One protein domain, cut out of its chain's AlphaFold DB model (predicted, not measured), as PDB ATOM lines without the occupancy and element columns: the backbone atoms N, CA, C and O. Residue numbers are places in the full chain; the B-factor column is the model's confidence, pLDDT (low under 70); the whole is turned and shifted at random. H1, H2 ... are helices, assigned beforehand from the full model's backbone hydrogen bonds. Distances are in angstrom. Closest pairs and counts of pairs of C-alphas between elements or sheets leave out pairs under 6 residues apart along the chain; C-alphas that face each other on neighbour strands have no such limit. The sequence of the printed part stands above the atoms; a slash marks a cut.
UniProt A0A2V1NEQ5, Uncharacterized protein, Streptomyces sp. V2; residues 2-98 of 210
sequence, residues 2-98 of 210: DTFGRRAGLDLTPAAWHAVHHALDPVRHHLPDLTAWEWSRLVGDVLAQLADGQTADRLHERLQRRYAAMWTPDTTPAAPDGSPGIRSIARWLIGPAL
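Overview. This is residues 2 to 98 of the 210 residues of an uncharacterized protein of Streptomyces sp. V2 (UniProt A0A2V1NEQ5). What shape is this? Two crossed layers of paired helices, H2 beside H4 and H3 beside H5, with short H1 near H3 and the loop of residues 71 to 88 reaching out at one end. How large? The printed part has 97 residues with five named helices, H1 to H5, all helix, compact, radius of gyration of the C-alphas 14.0 A, spanning 42 by 26 by 17 A.

Along the chain. Where are the helices? H1 is residues 3 to 7, from C-alpha 3 at (250.471, 258.539, 290.533); H2 is 14 to 27, 20.3 A long; H3 is 36 to 51, 22.3 A. What follows? H4 is 56 to 70, 20.9 A; H5 is 89 to 97, ending with C-alpha 97 at (262.774, 239.683, 283.529).

Arrangement. What touches? H2 and H4 touch at a shallow tilt of 18 degrees, the same way; their closest C-alphas, Ala 23 and His 60, are 4.1 A apart. Residues 38 to 45 of H3 touch H5, among them Leu 42, its C-alpha 5.4 A from that of Ile 94. Are backbone pairs O i to N i+4 within hydrogen-bond range? Every one is in H1, H3 and H4, 8 of 10 in H2 and 4 of 5 in H5.

Size, cuts and confidence. Is it cut? The printed part has no cut; the link H4 to H5 is long, 18 residues. Where is confidence low? Residues 2 to 9 and 69 to 87 have pLDDT under 70.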
ATOM      1  N   ASP A   2     247.514 258.446 286.959       55.81
ATOM      2  CA  ASP A   2     248.800 257.771 287.154       55.81
ATOM      3  C   ASP A   2     249.687 258.493 288.184       55.81
ATOM      4  O   ASP A   2     250.306 259.531 287.921       55.81
ATOM      5  N   THR A   3     249.674 258.004 289.420       55.59
ATOM      6  CA  THR A   3     250.471 258.539 290.533       55.59
ATOM      7  C   THR A   3     251.946 258.156 290.398       55.59
ATOM      8  O   THR A   3     252.807 258.888 290.876       55.59
ATOM      9  N   PHE A   4     252.248 257.053 289.705       55.09
ATOM     10  CA  PHE A   4     253.594 256.481 289.601       55.09
ATOM     11  C   PHE A   4     254.454 257.150 288.526       55.09
ATOM     12  O   PHE A   4     255.585 257.543 288.810       55.09
ATOM     13  N   GLY A   5     253.903 257.397 287.332       56.38
ATOM     14  CA  GLY A   5     254.610 258.112 286.262       56.38
ATOM     15  C   GLY A   5     255.084 259.513 286.658       56.38
ATOM     16  O   GLY A   5     256.232 259.887 286.410       56.38
ATOM     17  N   ARG A   6     254.238 260.250 287.393       59.09
ATOM     18  CA  ARG A   6     254.585 261.569 287.949       59.09
ATOM     19  C   ARG A   6     255.667 261.499 289.025       59.09
ATOM     20  O   ARG A   6     256.518 262.380 289.074       59.09
ATOM     21  N   ARG A   7     255.680 260.446 289.850       55.66
ATOM     22  CA  ARG A   7     256.670 260.249 290.929       55.66
ATOM     23  C   ARG A   7     258.094 260.057 290.401       55.66
ATOM     24  O   ARG A   7     259.052 260.402 291.083       55.66
ATOM     25  N   ALA A   8     258.215 259.541 289.182       59.25
ATOM     26  CA  ALA A   8     259.476 259.343 288.477       59.25
ATOM     27  C   ALA A   8     259.853 260.487 287.517       59.25
ATOM     28  O   ALA A   8     260.897 260.413 286.870       59.25
ATOM     29  N   GLY A   9     259.021 261.530 287.410       65.25
ATOM     30  CA  GLY A   9     259.262 262.659 286.508       65.25
ATOM     31  C   GLY A   9     259.280 262.280 285.023       65.25
ATOM     32  O   GLY A   9     259.950 262.948 284.239       65.25
ATOM     33  N   LEU A  10     258.597 261.195 284.639       71.62
ATOM     34  CA  LEU A  10     258.524 260.741 283.250       71.62
ATOM     35  C   LEU A  10     257.314 261.371 282.554       71.62
ATOM     36  O   LEU A  10     256.174 261.140 282.957       71.62
ATOM     37  N   ASP A  11     257.569 262.139 281.497       77.88
ATOM     38  CA  ASP A  11     256.538 262.726 280.639       77.88
ATOM     39  C   ASP A  11     256.356 261.852 279.387       77.88
ATOM     40  O   ASP A  11     257.108 261.957 278.416       77.88
ATOM     41  N   LEU A  12     255.411 260.910 279.454       79.88
ATOM     42  CA  LEU A  12     255.076 259.991 278.361       79.88
ATOM     43  C   LEU A  12     253.673 260.284 277.830       79.88
ATOM     44  O   LEU A  12     252.784 260.713 278.567       79.88
ATOM     45  N   THR A  13     253.454 259.987 276.548       86.25
ATOM     46  CA  THR A  13     252.118 260.073 275.948       86.25
ATOM     47  C   THR A  13     251.168 259.045 276.577       86.25
ATOM     48  O   THR A  13     251.622 258.002 277.058       86.25
ATOM     49  N   PRO A  14     249.840 259.269 276.532       84.19
ATOM     50  CA  PRO A  14     248.868 258.293 277.029       84.19
ATOM     51  C   PRO A  14     249.025 256.897 276.405       84.19
ATOM     52  O   PRO A  14     248.927 255.897 277.107       84.19
ATOM     53  N   ALA A  15     249.335 256.827 275.106       83.44
ATOM     54  CA  ALA A  15     249.565 255.565 274.404       83.44
ATOM     55  C   ALA A  15     250.824 254.835 274.902       83.44
ATOM     56  O   ALA A  15     250.794 253.625 275.111       83.44
ATOM     57  N   ALA A  16     251.918 255.565 275.148       85.94
ATOM     58  CA  ALA A  16     253.134 254.980 275.707       85.94
ATOM     59  C   ALA A  16     252.906 254.467 277.136       85.94
ATOM     60  O   ALA A  16     253.356 253.374 277.471       85.94
ATOM     61  N   TRP A  17     252.149 255.206 277.956       88.06
ATOM     62  CA  TRP A  17     251.743 254.730 279.281       88.06
ATOM     63  C   TRP A  17     250.906 253.458 279.207       88.06
ATOM     64  O   TRP A  17     251.167 252.521 279.957       88.06
ATOM     65  N   HIS A  18     249.940 253.399 278.292       89.44
ATOM     66  CA  HIS A  18     249.114 252.211 278.108       89.44
ATOM     67  C   HIS A  18     249.962 250.985 277.741       89.44
ATOM     68  O   HIS A  18     249.836 249.947 278.383       89.44
ATOM     69  N   ALA A  19     250.888 251.125 276.787       89.69
ATOM     70  CA  ALA A  19     251.788 250.045 276.387       89.69
ATOM     71  C   ALA A  19     252.698 249.571 277.535       89.69
ATOM     72  O   ALA A  19     252.891 248.369 277.716       89.69
ATOM     73  N   VAL A  20     253.235 250.500 278.334       91.12
ATOM     74  CA  VAL A  20     254.075 250.175 279.499       91.12
ATOM     75  C   VAL A  20     253.276 249.432 280.568       91.12
ATOM     76  O   VAL A  20     253.730 248.397 281.052       91.12
ATOM     77  N   HIS A  21     252.086 249.924 280.919       91.69
ATOM     78  CA  HIS A  21     251.226 249.260 281.901       91.69
ATOM     79  C   HIS A  21     250.779 247.887 281.428       91.69
ATOM     80  O   HIS A  21     250.819 246.947 282.212       91.69
ATOM     81  N   HIS A  22     250.427 247.752 280.150       94.44
ATOM     82  CA  HIS A  22     250.069 246.466 279.569       94.44
ATOM     83  C   HIS A  22     251.221 245.455 279.677       94.44
ATOM     84  O   HIS A  22     251.034 244.347 280.176       94.44
ATOM     85  N   ALA A  23     252.435 245.857 279.286       92.38
ATOM     86  CA  ALA A  23     253.623 245.009 279.365       92.38
ATOM     87  C   ALA A  23     253.973 244.587 280.806       92.38
ATOM     88  O   ALA A  23     254.463 243.481 281.020       92.38
ATOM     89  N   LEU A  24     253.743 245.464 281.790       93.88
ATOM     90  CA  LEU A  24     254.067 245.228 283.202       93.88
ATOM     91  C   LEU A  24     252.906 244.645 284.024       93.88
ATOM     92  O   LEU A  24     253.091 244.351 285.205       93.88
ATOM     93  N   ASP A  25     251.736 244.441 283.422       93.88
ATOM     94  CA  ASP A  25     250.545 243.939 284.110       93.88
ATOM     95  C   ASP A  25     250.765 242.637 284.915       93.88
ATOM     96  O   ASP A  25     250.297 242.579 286.056       93.88
ATOM     97  N   PRO A  26     251.551 241.637 284.448       89.44
ATOM     98  CA  PRO A  26     251.759 240.387 285.189       89.44
ATOM     99  C   PRO A  26     252.415 240.566 286.565       89.44
ATOM    100  O   PRO A  26     252.312 239.698 287.428       89.44
ATOM    101  N   VAL A  27     253.112 241.685 286.769       88.81
ATOM    102  CA  VAL A  27     253.845 242.009 288.000       88.81
ATOM    103  C   VAL A  27     253.311 243.275 288.662       88.81
ATOM    104  O   VAL A  27     253.984 243.849 289.520       88.81
ATOM    105  N   ARG A  28     252.105 243.724 288.279       89.62
ATOM    106  CA  ARG A  28     251.515 244.995 288.725       89.62
ATOM    107  C   ARG A  28     251.491 245.164 290.242       89.62
ATOM    108  O   ARG A  28     251.621 246.280 290.732       89.62
ATOM    109  N   HIS A  29     251.346 244.066 290.981       84.56
ATOM    110  CA  HIS A  29     251.288 244.045 292.444       84.56
ATOM    111  C   HIS A  29     252.630 244.348 293.116       84.56
ATOM    112  O   HIS A  29     252.618 244.779 294.260       84.56
ATOM    113  N   HIS A  30     253.754 244.190 292.413       85.38
ATOM    114  CA  HIS A  30     255.095 244.515 292.920       85.38
ATOM    115  C   HIS A  30     255.536 245.946 292.598       85.38
ATOM    116  O   HIS A  30     256.479 246.462 293.191       85.38
ATOM    117  N   LEU A  31     254.884 246.596 291.630       87.25
ATOM    118  CA  LEU A  31     255.267 247.931 291.160       87.25
ATOM    119  C   LEU A  31     255.169 249.024 292.243       87.25
ATOM    120  O   LEU A  31     256.027 249.911 292.237       87.25
ATOM    121  N   PRO A  32     254.196 248.991 293.181       85.31
ATOM    122  CA  PRO A  32     254.110 249.975 294.258       85.31
ATOM    123  C   PRO A  32     255.328 250.031 295.183       85.31
ATOM    124  O   PRO A  32     255.600 251.096 295.740       85.31
ATOM    125  N   ASP A  33     256.061 248.924 295.313       84.06
ATOM    126  CA  ASP A  33     257.205 248.796 296.221       84.06
ATOM    127  C   ASP A  33     258.518 249.295 295.600       84.06
ATOM    128  O   ASP A  33     259.542 249.397 296.279       84.06
ATOM    129  N   LEU A  34     258.505 249.625 294.306       84.00
ATOM    130  CA  LEU A  34     259.681 250.113 293.598       84.00
ATOM    131  C   LEU A  34     260.002 251.557 293.989       84.00
ATOM    132  O   LEU A  34     259.139 252.439 294.050       84.00
ATOM    133  N   THR A  35     261.289 251.837 294.176       87.00
ATOM    134  CA  THR A  35     261.766 253.213 294.307       87.00
ATOM    135  C   THR A  35     261.553 253.985 293.003       87.00
ATOM    136  O   THR A  35     261.475 253.416 291.912       87.00
ATOM    137  N   ALA A  36     261.534 255.320 293.084       84.19
ATOM    138  CA  ALA A  36     261.390 256.166 291.898       84.19
ATOM    139  C   ALA A  36     262.468 255.882 290.834       84.19
ATOM    140  O   ALA A  36     262.167 255.877 289.644       84.19
ATOM    141  N   TRP A  37     263.708 255.602 291.255       86.31
ATOM    142  CA  TRP A  37     264.796 255.259 290.337       86.31
ATOM    143  C   TRP A  37     264.579 253.898 289.662       86.31
ATOM    144  O   TRP A  37     264.765 253.792 288.451       86.31
ATOM    145  N   GLU A  38     264.156 252.879 290.415       87.25
ATOM    146  CA  GLU A  38     263.872 251.543 289.871       87.25
ATOM    147  C   GLU A  38     262.723 251.588 288.870       87.25
ATOM    148  O   GLU A  38     262.839 251.035 287.779       87.25
ATOM    149  N   TRP A  39     261.657 252.322 289.197       88.31
ATOM    150  CA  TRP A  39     260.550 252.562 288.279       88.31
ATOM    151  C   TRP A  39     261.015 253.264 287.001       88.31
ATOM    152  O   TRP A  39     260.740 252.785 285.902       88.31
ATOM    153  N   SER A  40     261.782 254.358 287.111       86.94
ATOM    154  CA  SER A  40     262.325 255.054 285.935       86.94
ATOM    155  C   SER A  40     263.176 254.140 285.057       86.94
ATOM    156  O   SER A  40     263.084 254.199 283.831       86.94
ATOM    157  N   ARG A  41     264.018 253.304 285.676       87.88
ATOM    158  CA  ARG A  41     264.884 252.366 284.962       87.88
ATOM    159  C   ARG A  41     264.060 251.305 284.233       87.88
ATOM    160  O   ARG A  41     264.294 251.095 283.045       87.88
ATOM    161  N   LEU A  42     263.086 250.713 284.923       89.69
ATOM    162  CA  LEU A  42     262.182 249.693 284.396       89.69
ATOM    163  C   LEU A  42     261.387 250.208 283.192       89.69
ATOM    164  O   LEU A  42     261.388 249.584 282.133       89.69
ATOM    165  N   VAL A  43     260.760 251.379 283.328       90.50
ATOM    166  CA  VAL A  43     260.008 252.011 282.235       90.50
ATOM    167  C   VAL A  43     260.922 252.305 281.044       90.50
ATOM    168  O   VAL A  43     260.540 252.054 279.903       90.50
ATOM    169  N   GLY A  44     262.152 252.769 281.289       87.25
ATOM    170  CA  GLY A  44     263.145 252.983 280.234       87.25
ATOM    171  C   GLY A  44     263.487 251.710 279.450       87.25
ATOM    172  O   GLY A  44     263.563 251.761 278.225       87.25
ATOM    173  N   ASP A  45     263.643 250.569 280.128       87.50
ATOM    174  CA  ASP A  45     263.941 249.285 279.476       87.50
ATOM    175  C   ASP A  45     262.762 248.742 278.656       87.50
ATOM    176  O   ASP A  45     262.968 248.170 277.583       87.50
ATOM    177  N   VAL A  46     261.527 248.948 279.124       89.38
ATOM    178  CA  VAL A  46     260.318 248.613 278.355       89.38
ATOM    179  C   VAL A  46     260.240 249.475 277.097       89.38
ATOM    180  O   VAL A  46     260.115 248.946 275.995       89.38
ATOM    181  N   LEU A  47     260.378 250.795 277.238       88.75
ATOM    182  CA  LEU A  47     260.309 251.728 276.110       88.75
ATOM    183  C   LEU A  47     261.408 251.478 275.072       88.75
ATOM    184  O   LEU A  47     261.134 251.562 273.877       88.75
ATOM    185  N   ALA A  48     262.626 251.139 275.503       83.06
ATOM    186  CA  ALA A  48     263.708 250.771 274.594       83.06
ATOM    187  C   ALA A  48     263.335 249.543 273.748       83.06
ATOM    188  O   ALA A  48     263.492 249.555 272.533       83.06
ATOM    189  N   GLN A  49     262.757 248.511 274.364       84.12
ATOM    190  CA  GLN A  49     262.345 247.314 273.631       84.12
ATOM    191  C   GLN A  49     261.189 247.567 272.666       84.12
ATOM    192  O   GLN A  49     261.200 247.010 271.571       84.12
ATOM    193  N   LEU A  50     260.237 248.424 273.038       84.88
ATOM    194  CA  LEU A  50     259.179 248.865 272.127       84.88
ATOM    195  C   LEU A  50     259.760 249.639 270.930       84.88
ATOM    196  O   LEU A  50     259.357 249.409 269.794       84.88
ATOM    197  N   ALA A  51     260.742 250.516 271.164       77.31
ATOM    198  CA  ALA A  51     261.413 251.284 270.107       77.31
ATOM    199  C   ALA A  51     262.195 250.417 269.125       77.31
ATOM    200  O   ALA A  51     262.321 250.765 267.955       77.31
ATOM    201  N   ASP A  52     262.672 249.275 269.591       75.81
ATOM    202  CA  ASP A  52     263.365 248.303 268.766       75.81
ATOM    203  C   ASP A  52     262.415 247.278 268.102       75.81
ATOM    204  O   ASP A  52     262.873 246.247 267.603       75.81
ATOM    205  N   GLY A  53     261.099 247.516 268.134       74.31
ATOM    206  CA  GLY A  53     260.102 246.732 267.402       74.31
ATOM    207  C   GLY A  53     259.432 245.593 268.176       74.31
ATOM    208  O   GLY A  53     258.701 244.815 267.568       74.31
ATOM    209  N   GLN A  54     259.637 245.470 269.493       79.44
ATOM    210  CA  GLN A  54     258.824 244.547 270.297       79.44
ATOM    211  C   GLN A  54     257.419 245.112 270.524       79.44
ATOM    212  O   GLN A  54     257.240 246.321 270.660       79.44
ATOM    213  N   THR A  55     256.419 244.237 270.623       83.62
ATOM    214  CA  THR A  55     255.047 244.629 270.978       83.62
ATOM    215  C   THR A  55     254.826 244.558 272.487       83.62
ATOM    216  O   THR A  55     255.479 243.783 273.191       83.62
ATOM    217  N   ALA A  56     253.884 245.353 273.001       87.31
ATOM    218  CA  ALA A  56     253.522 245.321 274.418       87.31
ATOM    219  C   ALA A  56     252.976 243.946 274.845       87.31
ATOM    220  O   ALA A  56     253.304 243.487 275.938       87.31
ATOM    221  N   ASP A  57     252.218 243.271 273.977       83.19
ATOM    222  CA  ASP A  57     251.699 241.914 274.211       83.19
ATOM    223  C   ASP A  57     252.826 240.898 274.371       83.19
ATOM    224  O   ASP A  57     252.839 240.101 275.307       83.19
ATOM    225  N   ARG A  58     253.852 240.984 273.519       80.44
ATOM    226  CA  ARG A  58     255.007 240.092 273.613       80.44
ATOM    227  C   ARG A  58     255.779 240.303 274.912       80.44
ATOM    228  O   ARG A  58     256.235 239.346 275.535       80.44
ATOM    229  N   LEU A  59     255.950 241.559 275.327       85.88
ATOM    230  CA  LEU A  59     256.599 241.872 276.599       85.88
ATOM    231  C   LEU A  59     255.777 241.346 277.785       85.88
ATOM    232  O   LEU A  59     256.373 240.794 278.711       85.88
ATOM    233  N   HIS A  60     254.448 241.465 277.719       88.88
ATOM    234  CA  HIS A  60     253.513 240.930 278.708       88.88
ATOM    235  C   HIS A  60     253.646 239.410 278.839       88.88
ATOM    236  O   HIS A  60     253.970 238.916 279.919       88.88
ATOM    237  N   GLU A  61     253.463 238.663 277.747       78.62
ATOM    238  CA  GLU A  61     253.524 237.197 277.767       78.62
ATOM    239  C   GLU A  61     254.868 236.688 278.288       78.62
ATOM    240  O   GLU A  61     254.926 235.792 279.135       78.62
ATOM    241  N   ARG A  62     255.969 237.294 277.830       81.31
ATOM    242  CA  ARG A  62     257.314 236.928 278.276       81.31
ATOM    243  C   ARG A  62     257.483 237.140 279.773       81.31
ATOM    244  O   ARG A  62     258.041 236.287 280.466       81.31
ATOM    245  N   LEU A  63     257.027 238.289 280.270       84.19
ATOM    246  CA  LEU A  63     257.113 238.628 281.684       84.19
ATOM    247  C   LEU A  63     256.258 237.675 282.520       84.19
ATOM    248  O   LEU A  63     256.743 237.175 283.532       84.19
ATOM    249  N   GLN A  64     255.049 237.349 282.060       82.19
ATOM    250  CA  GLN A  64     254.159 236.375 282.687       82.19
ATOM    251  C   GLN A  64     254.807 234.987 282.782       82.19
ATOM    252  O   GLN A  64     254.859 234.412 283.871       82.19
ATOM    253  N   ARG A  65     255.359 234.462 281.678       73.38
ATOM    254  CA  ARG A  65     256.022 233.143 281.651       73.38
ATOM    255  C   ARG A  65     257.229 233.098 282.584       73.38
ATOM    256  O   ARG A  65     257.363 232.172 283.382       73.38
ATOM    257  N   ARG A  66     258.102 234.110 282.521       77.31
ATOM    258  CA  ARG A  66     259.296 234.170 283.380       77.31
ATOM    259  C   ARG A  66     258.936 234.351 284.849       77.31
ATOM    260  O   ARG A  66     259.605 233.766 285.690       77.31
ATOM    261  N   TYR A  67     257.900 235.129 285.153       76.50
ATOM    262  CA  TYR A  67     257.410 235.311 286.517       76.50
ATOM    263  C   TYR A  67     256.853 234.001 287.096       76.50
ATOM    264  O   TYR A  67     257.205 233.631 288.212       76.50
ATOM    265  N   ALA A  68     256.077 233.245 286.311       72.88
ATOM    266  CA  ALA A  68     255.576 231.930 286.714       72.88
ATOM    267  C   ALA A  68     256.707 230.914 286.965       72.88
ATOM    268  O   ALA A  68     256.678 230.195 287.960       72.88
ATOM    269  N   ALA A  69     257.727 230.886 286.099       64.75
ATOM    270  CA  ALA A  69     258.869 229.977 286.232       64.75
ATOM    271  C   ALA A  69     259.773 230.314 287.431       64.75
ATOM    272  O   ALA A  69     260.315 229.426 288.084       64.75
ATOM    273  N   MET A  70     259.937 231.600 287.733       63.44
ATOM    274  CA  MET A  70     260.758 232.047 288.855       63.44
ATOM    275  C   MET A  70     260.077 231.820 290.216       63.44
ATOM    276  O   MET A  70     260.775 231.726 291.218       63.44
ATOM    277  N   TRP A  71     258.754 231.644 290.270       55.31
ATOM    278  CA  TRP A  71     258.028 231.361 291.516       55.31
ATOM    279  C   TRP A  71     258.009 229.868 291.915       55.31
ATOM    280  O   TRP A  71     257.223 229.465 292.774       55.31
ATOM    281  N   THR A  72     258.843 229.013 291.312       49.47
ATOM    282  CA  THR A  72     258.870 227.584 291.677       49.47
ATOM    283  C   THR A  72     259.623 227.342 292.998       49.47
ATOM    284  O   THR A  72     260.581 228.063 293.299       49.47
ATOM    285  N   PRO A  73     259.232 226.337 293.811       44.09
ATOM    286  CA  PRO A  73     259.894 226.035 295.088       44.09
ATOM    287  C   PRO A  73     261.399 225.753 294.940       44.09
ATOM    288  O   PRO A  73     262.177 226.072 295.836       44.09
ATOM    289  N   ASP A  74     261.805 225.209 293.790       43.84
ATOM    290  CA  ASP A  74     263.174 224.762 293.520       43.84
ATOM    291  C   ASP A  74     264.134 225.898 293.126       43.84
ATOM    292  O   ASP A  74     265.335 225.813 293.381       43.84
ATOM    293  N   THR A  75     263.644 226.990 292.523       44.78
ATOM    294  CA  THR A  75     264.496 228.086 292.008       44.78
ATOM    295  C   THR A  75     264.776 229.203 293.010       44.78
ATOM    296  O   THR A  75     265.512 230.146 292.712       44.78
ATOM    297  N   THR A  76     264.184 229.124 294.198       46.69
ATOM    298  CA  THR A  76     263.921 230.303 295.031       46.69
ATOM    299  C   THR A  76     264.262 229.919 296.473       46.69
ATOM    300  O   THR A  76     263.353 229.692 297.270       46.69
ATOM    301  N   PRO A  77     265.562 229.770 296.822       44.66
ATOM    302  CA  PRO A  77     265.974 229.298 298.143       44.66
ATOM    303  C   PRO A  77     265.358 230.204 299.198       44.66
ATOM    304  O   PRO A  77     265.582 231.411 299.149       44.66
ATOM    305  N   ALA A  78     264.561 229.631 300.100       49.38
ATOM    306  CA  ALA A  78     263.819 230.401 301.083       49.38
ATOM    307  C   ALA A  78     264.733 231.438 301.753       49.38
ATOM    308  O   ALA A  78     265.847 231.124 302.188       49.38
ATOM    309  N   ALA A  79     264.279 232.689 301.808       50.75
ATOM    310  CA  ALA A  79     264.890 233.681 302.675       50.75
ATOM    311  C   ALA A  79     264.927 233.126 304.118       50.75
ATOM    312  O   ALA A  79     264.153 232.223 304.443       50.75
ATOM    313  N   PRO A  80     265.806 233.625 305.007       51.91
ATOM    314  CA  PRO A  80     265.903 233.119 306.380       51.91
ATOM    315  C   PRO A  80     264.577 233.142 307.172       51.91
ATOM    316  O   PRO A  80     264.490 232.517 308.223       51.91
ATOM    317  N   ASP A  81     263.562 233.850 306.670       52.81
ATOM    318  CA  ASP A  81     262.200 233.943 307.202       52.81
ATOM    319  C   ASP A  81     261.184 232.959 306.574       52.81
ATOM    320  O   ASP A  81     260.014 232.977 306.947       52.81
ATOM    321  N   GLY A  82     261.603 232.094 305.643       45.50
ATOM    322  CA  GLY A  82     260.739 231.111 304.981       45.50
ATOM    323  C   GLY A  82     260.029 231.599 303.708       45.50
ATOM    324  O   GLY A  82     259.270 230.829 303.121       45.50
ATOM    325  N   SER A  83     260.270 232.829 303.242       43.47
ATOM    326  CA  SER A  83     259.665 233.354 302.004       43.47
ATOM    327  C   SER A  83     260.399 232.851 300.747       43.47
ATOM    328  O   SER A  83     261.632 232.806 300.767       43.47
ATOM    329  N   PRO A  84     259.717 232.509 299.631       45.59
ATOM    330  CA  PRO A  84     260.382 232.056 298.402       45.59
ATOM    331  C   PRO A  84     261.418 233.087 297.911       45.59
ATOM    332  O   PRO A  84     261.113 234.265 297.711       45.59
ATOM    333  N   GLY A  85     262.678 232.655 297.759       51.91
ATOM    334  CA  GLY A  85     263.842 233.535 297.595       51.91
ATOM    335  C   GLY A  85     264.095 234.171 296.229       51.91
ATOM    336  O   GLY A  85     264.930 233.712 295.451       51.91
ATOM    337  N   ILE A  86     263.505 235.341 296.017       53.47
ATOM    338  CA  ILE A  86     264.123 236.403 295.219       53.47
ATOM    339  C   ILE A  86     264.492 237.492 296.206       53.47
ATOM    340  O   ILE A  86     263.629 238.183 296.737       53.47
ATOM    341  N   ARG A  87     265.792 237.687 296.439       55.94
ATOM    342  CA  ARG A  87     266.272 238.697 297.398       55.94
ATOM    343  C   ARG A  87     265.844 240.133 297.050       55.94
ATOM    344  O   ARG A  87     265.910 241.000 297.909       55.94
ATOM    345  N   SER A  88     265.465 240.400 295.797       72.00
ATOM    346  CA  SER A  88     264.940 241.696 295.348       72.00
ATOM    347  C   SER A  88     264.166 241.560 294.032       72.00
ATOM    348  O   SER A  88     264.759 241.282 292.984       72.00
ATOM    349  N   ILE A  89     262.851 241.795 294.077       78.62
ATOM    350  CA  ILE A  89     261.989 241.811 292.887       78.62
ATOM    351  C   ILE A  89     262.403 242.909 291.898       78.62
ATOM    352  O   ILE A  89     262.451 242.673 290.692       78.62
ATOM    353  N   ALA A  90     262.818 244.074 292.404       80.94
ATOM    354  CA  ALA A  90     263.295 245.190 291.593       80.94
ATOM    355  C   ALA A  90     264.515 244.806 290.742       80.94
ATOM    356  O   ALA A  90     264.556 245.069 289.539       80.94
ATOM    357  N   ARG A  91     265.491 244.110 291.343       80.56
ATOM    358  CA  ARG A  91     266.680 243.626 290.628       80.56
ATOM    359  C   ARG A  91     266.325 242.602 289.553       80.56
ATOM    360  O   ARG A  91     266.969 242.581 288.504       80.56
ATOM    361  N   TRP A  92     265.329 241.756 289.804       84.44
ATOM    362  CA  TRP A  92     264.865 240.799 288.807       84.44
ATOM    363  C   TRP A  92     264.174 241.497 287.626       84.44
ATOM    364  O   TRP A  92     264.520 241.225 286.475       84.44
ATOM    365  N   LEU A  93     263.268 242.440 287.906       85.44
ATOM    366  CA  LEU A  93     262.531 243.204 286.892       85.44
ATOM    367  C   LEU A  93     263.456 243.998 285.963       85.44
ATOM    368  O   LEU A  93     263.304 243.947 284.745       85.44
ATOM    369  N   ILE A  94     264.447 244.686 286.534       82.50
ATOM    370  CA  ILE A  94     265.400 245.527 285.789       82.50
ATOM    371  C   ILE A  94     266.443 244.691 285.026       82.50
ATOM    372  O   ILE A  94     267.086 245.184 284.103       82.50
ATOM    373  N   GLY A  95     266.643 243.425 285.398       75.94
ATOM    374  CA  GLY A  95     267.622 242.552 284.757       75.94
ATOM    375  C   GLY A  95     266.962 241.371 284.039       75.94
ATOM    376  O   GLY A  95     266.482 241.528 282.911       75.94
ATOM    377  N   PRO A  96     266.951 240.171 284.646       71.25
ATOM    378  CA  PRO A  96     266.518 238.932 283.995       71.25
ATOM    379  C   PRO A  96     265.117 238.970 283.374       71.25
ATOM    380  O   PRO A  96     264.898 238.356 282.333       71.25
ATOM    381  N   ALA A  97     264.165 239.684 283.977       75.75
ATOM    382  CA  ALA A  97     262.774 239.683 283.529       75.75
ATOM    383  C   ALA A  97     262.615 240.237 282.111       75.75
ATOM    384  O   ALA A  97     261.944 239.647 281.265       75.75
ATOM    385  N   LEU A  98     263.292 241.354 281.845       75.25
ATOM    386  CA  LEU A  98     263.192 242.102 280.598       75.25
ATOM    387  C   LEU A  98     264.411 241.932 279.694       75.25
ATOM    388  O   LEU A  98     264.458 242.544 278.629       75.25
TER     389      LEU A  98